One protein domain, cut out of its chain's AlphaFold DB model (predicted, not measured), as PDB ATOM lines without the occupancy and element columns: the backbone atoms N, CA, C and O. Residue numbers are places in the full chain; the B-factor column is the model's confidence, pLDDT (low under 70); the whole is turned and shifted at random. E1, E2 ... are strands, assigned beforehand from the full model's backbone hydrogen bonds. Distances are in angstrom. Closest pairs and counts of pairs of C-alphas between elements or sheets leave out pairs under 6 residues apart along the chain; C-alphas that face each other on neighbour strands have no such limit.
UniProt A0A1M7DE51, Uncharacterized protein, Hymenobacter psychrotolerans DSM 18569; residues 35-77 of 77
ATOM      1  N   PHE A  35     119.113  93.610  72.103       96.38
ATOM      2  CA  PHE A  35     119.767  92.977  73.237       96.38
ATOM      3  C   PHE A  35     121.096  93.686  73.492       96.38
ATOM      4  O   PHE A  35     121.949  93.681  72.608       96.38
ATOM      5  N   ASP A  36     121.248  94.261  74.682       95.12
ATOM      6  CA  ASP A  36     122.440  95.001  75.099       95.12
ATOM      7  C   ASP A  36     122.880  94.548  76.489       95.12
ATOM      8  O   ASP A  36     122.054  94.289  77.369       95.12
ATOM      9  N   GLU A  37     124.190  94.528  76.707       93.88
ATOM     10  CA  GLU A  37     124.801  94.299  78.011       93.88
ATOM     11  C   GLU A  37     125.489  95.574  78.498       93.88
ATOM     12  O   GLU A  37     126.097  96.315  77.723       93.88
ATOM     13  N   TYR A  38     125.408  95.822  79.803       91.25
ATOM     14  CA  TYR A  38     125.935  97.026  80.427       91.25
ATOM     15  C   TYR A  38     126.894  96.662  81.552       91.25
ATOM     16  O   TYR A  38     126.608  95.818  82.401       91.25
ATOM     17  N   ASP A  39     128.029  97.351  81.586       90.31
ATOM     18  CA  ASP A  39     129.111  97.151  82.553       90.31
ATOM     19  C   ASP A  39     128.879  97.848  83.907       90.31
ATOM     20  O   ASP A  39     129.781  97.922  84.745       90.31
ATOM     21  N   TYR A  40     127.683  98.396  84.116       89.06
ATOM     22  CA  TYR A  40     127.286  99.126  85.313       89.06
ATOM     23  C   TYR A  40     125.960  98.592  85.851       89.06
ATOM     24  O   TYR A  40     125.112  98.108  85.110       89.06
ATOM     25  N   SER A  41     125.756  98.721  87.157       89.44
ATOM     26  CA  SER A  41     124.471  98.478  87.801       89.44
ATOM     27  C   SER A  41     123.725  99.800  88.006       89.44
ATOM     28  O   SER A  41     124.350 100.796  88.385       89.44
ATOM     29  N   PRO A  42     122.391  99.835  87.836       88.38
ATOM     30  CA  PRO A  42     121.578 100.990  88.204       88.38
ATOM     31  C   PRO A  42     121.444 101.198  89.723       88.38
ATOM     32  O   PRO A  42     120.911 102.218  90.171       88.38
ATOM     33  N   TYR A  43     121.924 100.237  90.520       86.75
ATOM     34  CA  TYR A  43     121.850 100.223  91.978       86.75
ATOM     35  C   TYR A  43     123.217  99.926  92.602       86.75
ATOM     36  O   TYR A  43     123.993  99.129  92.075       86.75
ATOM     37  N   ASN A  44     123.474 100.501  93.777       85.38
ATOM     38  CA  ASN A  44     124.637 100.164  94.593       85.38
ATOM     39  C   ASN A  44     124.391  98.848  95.358       85.38
ATOM     40  O   ASN A  44     124.068  98.859  96.543       85.38
ATOM     41  N   CYS A  45     124.427  97.719  94.648       79.94
ATOM     42  CA  CYS A  45     123.994  96.410  95.149       79.94
ATOM     43  C   CYS A  45     125.128  95.461  95.575       79.94
ATOM     44  O   CYS A  45     124.843  94.407  96.139       79.94
ATOM     45  N   PHE A  46     126.392  95.818  95.339       81.38
ATOM     46  CA  PHE A  46     127.561  95.016  95.705       81.38
ATOM     47  C   PHE A  46     128.585  95.858  96.468       81.38
ATOM     48  O   PHE A  46     128.636  97.080  96.323       81.38
ATOM     49  N   ALA A  47     129.423  95.198  97.269       79.31
ATOM     50  CA  ALA A  47     130.576  95.850  97.873       79.31
ATOM     51  C   ALA A  47     131.533  96.355  96.778       79.31
ATOM     52  O   ALA A  47     131.677  95.725  95.732       79.31
ATOM     53  N   GLU A  48     132.193  97.485  97.037       86.06
ATOM     54  CA  GLU A  48     133.181  98.099  96.134       86.06
ATOM     55  C   GLU A  48     132.648  98.617  94.789       86.06
ATOM     56  O   GLU A  48     133.416  98.806  93.838       86.06
ATOM     57  N   LEU A  49     131.347  98.897  94.706       85.38
ATOM     58  CA  LEU A  49     130.817  99.693  93.610       85.38
ATOM     59  C   LEU A  49     131.106 101.185  93.827       85.38
ATOM     60  O   LEU A  49     130.868 101.738  94.901       85.38
ATOM     61  N   GLU A  50     131.583 101.848  92.781       88.62
ATOM     62  CA  GLU A  50     131.798 103.289  92.716       88.62
ATOM     63  C   GLU A  50     130.765 103.922  91.783       88.62
ATOM     64  O   GLU A  50     130.432 103.366  90.732       88.62
ATOM     65  N   GLN A  51     130.234 105.081  92.173       90.69
ATOM     66  CA  GLN A  51     129.277 105.810  91.353       90.69
ATOM     67  C   GLN A  51     130.011 106.538  90.222       90.69
ATOM     68  O   GLN A  51     130.776 107.466  90.468       90.69
ATOM     69  N   THR A  52     129.751 106.140  88.978       86.25
ATOM     70  CA  THR A  52     130.401 106.707  87.784       86.25
ATOM     71  C   THR A  52     129.484 107.619  86.968       86.25
ATOM     72  O   THR A  52     129.913 108.180  85.964       86.25
ATOM     73  N   GLY A  53     128.223 107.775  87.381       86.69
ATOM     74  CA  GLY A  53     127.230 108.624  86.726       86.69
ATOM     75  C   GLY A  53     125.907 108.676  87.489       86.69
ATOM     76  O   GLY A  53     125.770 108.115  88.584       86.69
ATOM     77  N   GLU A  54     124.905 109.342  86.913       89.75
ATOM     78  CA  GLU A  54     123.550 109.329  87.465       89.75
ATOM     79  C   GLU A  54     122.999 107.899  87.423       89.75
ATOM     80  O   GLU A  54     122.778 107.338  86.352       89.75
ATOM     81  N   ARG A  55     122.816 107.295  88.604       86.81
ATOM     82  CA  ARG A  55     122.373 105.900  88.762       86.81
ATOM     83  C   ARG A  55     123.241 104.899  87.988       86.81
ATOM     84  O   ARG A  55     122.714 103.943  87.439       86.81
ATOM     85  N   GLN A  56     124.556 105.099  87.945       89.00
ATOM     86  CA  GLN A  56     125.489 104.122  87.376       89.00
ATOM     87  C   GLN A  56     126.560 103.777  88.401       89.00
ATOM     88  O   GLN A  56     127.289 104.657  88.858       89.00
ATOM     89  N   TYR A  57     126.643 102.497  88.746       90.38
ATOM     90  CA  TYR A  57     127.560 101.961  89.743       90.38
ATOM     91  C   TYR A  57     128.420 100.862  89.117       90.38
ATOM     92  O   TYR A  57     127.881  99.905  88.557       90.38
ATOM     93  N   ARG A  58     129.746 100.978  89.201       89.56
ATOM     94  CA  ARG A  58     130.704 100.038  88.590       89.56
ATOM     95  C   ARG A  58     131.662  99.470  89.625       89.56
ATOM     96  O   ARG A  58     132.011 100.159  90.575       89.56
ATOM     97  N   LEU A  59     132.126  98.237  89.426       87.75
ATOM     98  CA  LEU A  59     133.143  97.639  90.298       87.75
ATOM     99  C   LEU A  59     134.468  98.384  90.146       87.75
ATOM    100  O   LEU A  59     135.051  98.408  89.060       87.75
ATOM    101  N   LYS A  60     134.976  98.935  91.253       85.06
ATOM    102  CA  LYS A  60     136.214  99.725  91.267       85.06
ATOM    103  C   LYS A  60     137.424  98.953  90.732       85.06
ATOM    104  O   LYS A  60     138.278  99.518  90.056       85.06
ATOM    105  N   HIS A  61     137.499  97.656  91.026       84.50
ATOM    106  CA  HIS A  61     138.621  96.797  90.644       84.50
ATOM    107  C   HIS A  61     138.441  96.119  89.268       84.50
ATOM    108  O   HIS A  61     139.389  95.522  88.756       84.50
ATOM    109  N   LEU A  62     137.260  96.220  88.643       82.56
ATOM    110  CA  LEU A  62     136.941  95.630  87.332       82.56
ATOM    111  C   LEU A  62     136.144  96.591  86.421       82.56
ATOM    112  O   LEU A  62     135.124  96.191  85.852       82.56
ATOM    113  N   PRO A  63     136.584  97.851  86.240       76.88
ATOM    114  CA  PRO A  63     135.845  98.804  85.420       76.88
ATOM    115  C   PRO A  63     135.774  98.308  83.970       76.88
ATOM    116  O   PRO A  63     136.801  97.995  83.364       76.88
ATOM    117  N   GLY A  64     134.562  98.213  83.420       76.88
ATOM    118  CA  GLY A  64     134.334  97.839  82.020       76.88
ATOM    119  C   GLY A  64     134.631  96.388  81.653       76.88
ATOM    120  O   GLY A  64     134.710  96.074  80.470       76.88
ATOM    121  N   LYS A  65     134.829  95.498  82.635       81.81
ATOM    122  CA  LYS A  65     135.195  94.095  82.368       81.81
ATOM    123  C   LYS A  65     134.073  93.091  82.587       81.81
ATOM    124  O   LYS A  65     134.184  91.969  82.102       81.81
ATOM    125  N   LEU A  66     133.034  93.466  83.330       84.31
ATOM    126  CA  LEU A  66     131.959  92.562  83.720       84.31
ATOM    127  C   LEU A  66     130.604  93.161  83.323       84.31
ATOM    128  O   LEU A  66     130.279  94.237  83.825       84.31
ATOM    129  N   PRO A  67     129.810  92.495  82.465       87.00
ATOM    130  CA  PRO A  67     128.417  92.870  82.273       87.00
ATOM    131  C   PRO A  67     127.649  92.622  83.578       87.00
ATOM    132  O   PRO A  67     127.610  91.510  84.100       87.00
ATOM    133  N   MET A  68     127.075  93.688  84.127       88.62
ATOM    134  CA  MET A  68     126.361  93.694  85.404       88.62
ATOM    135  C   MET A  68     124.854  93.540  85.204       88.62
ATOM    136  O   MET A  68     124.173  92.940  86.035       88.62
ATOM    137  N   VAL A  69     124.329  94.094  84.109       90.81
ATOM    138  CA  VAL A  69     122.918  94.010  83.720       90.81
ATOM    139  C   VAL A  69     122.801  93.908  82.202       90.81
ATOM    140  O   VAL A  69     123.709  94.305  81.475       90.81
ATOM    141  N   TYR A  70     121.666  93.411  81.720       93.50
ATOM    142  CA  TYR A  70     121.326  93.392  80.300       93.50
ATOM    143  C   TYR A  70     119.917  93.947  80.081       93.50
ATOM    144  O   TYR A  70     119.083  93.936  80.992       93.50
ATOM    145  N   SER A  71     119.639  94.411  78.866       94.38
ATOM    146  CA  SER A  71     118.292  94.722  78.394       94.38
ATOM    147  C   SER A  71     117.931  93.814  77.221       94.38
ATOM    148  O   SER A  71     118.788  93.381  76.454       94.38
ATOM    149  N   VAL A  72     116.647  93.489  77.091       96.19
ATOM    150  CA  VAL A  72     116.122  92.743  75.947       96.19
ATOM    151  C   VAL A  72     114.779  93.333  75.545       96.19
ATOM    152  O   VAL A  72     113.914  93.563  76.389       96.19
ATOM    153  N   VAL A  73     114.600  93.575  74.249       96.81
ATOM    154  CA  VAL A  73     113.316  93.970  73.665       96.81
ATOM    155  C   VAL A  73     112.896  92.889  72.691       96.81
ATOM    156  O   VAL A  73     113.663  92.496  71.810       96.81
ATOM    157  N   ALA A  74     111.668  92.412  72.853       96.94
ATOM    158  CA  ALA A  74     111.076  91.428  71.970       96.94
ATOM    159  C   ALA A  74     109.664  91.859  71.576       96.94
ATOM    160  O   ALA A  74     108.929  92.429  72.386       96.94
ATOM    161  N   ARG A  75     109.272  91.568  70.336       96.25
ATOM    162  CA  ARG A  75     107.925  91.835  69.824       96.25
ATOM    163  C   ARG A  75     107.246  90.549  69.381       96.25
ATOM    164  O   ARG A  75     107.892  89.601  68.931       96.25
ATOM    165  N   ARG A  76     105.921  90.526  69.506       92.81
ATOM    166  CA  ARG A  76     105.090  89.481  68.908       92.81
ATOM    167  C   ARG A  76     105.001  89.741  67.404       92.81
ATOM    168  O   ARG A  76     104.838  90.895  67.009       92.81
ATOM    169  N   LYS A  77     105.153  88.682  66.611       73.69
ATOM    170  CA  LYS A  77     104.881  88.718  65.170       73.69
ATOM    171  C   LYS A  77     103.398  88.916  64.892       73.69
ATOM    172  O   LYS A  77     102.588  88.384  65.685       73.69
TER     173      LYS A  77
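What this domain is: This is residues 35 to 77 of the 77 residues of an uncharacterized protein of Hymenobacter psychrotolerans DSM 18569 (UniProt A0A1M7DE51). A two-stranded ribbon of E1 and E4 leads into a small, loose head made of the hairpin E2 and E3 with the loops before and after it; E4 runs on past E1 as an arm that makes much of the length. The printed part has 43 residues, with no named helix and four named strands in the order E1, E2, E3, E4, paired as two separate antiparallel sheets, E1 - E4 and E2 - E3. The class is all strand, with under half of the residues, 21 of 43, in named elements. The whole is loose, with a radius of gyration of the C-alphas of 12.3 A, and spans 43 by 19 by 15 A, a rod.

Where its parts are: Find C-alpha 35 at (119.767, 92.977, 73.237); from there E1 runs over residues 35 to 38. Go on to C-alpha 49 at (130.817, 99.693, 93.610), where E2, residues 49 to 53, begins and runs 11.8 A. E3 follows at residues 56 to 59. E4, residues 69 to 76, runs 23.6 A to C-alpha 76 at (105.090, 89.481, 68.908).

How they stand to each other: Look first at E1 and E4, antiparallel at 166 degrees between their directions: C-alphas 37 and 70 face each other at 4.3 A, and N 38 and O 69 are within hydrogen-bond range at 2.8 A. E2 and E3 form an antiparallel hairpin at 144 degrees; C-alphas 51 and 57 face each other at 4.5 A, and N 50 and O 58 are within hydrogen-bond range at 2.8 A. E1 is apart from E2 and E3, and E4 is apart from E2 and E3.

The domain as a whole: The C-alphas of His 61 and Lys 77, the two farthest apart, are 43.0 A apart. The printed part has no cut and ends at Lys 77, the chain's last residue. The link from E2 to E3 is tight, the other two are short, and no link is long. The mean pLDDT of the printed part is 88.0, and no printed residue is under 70.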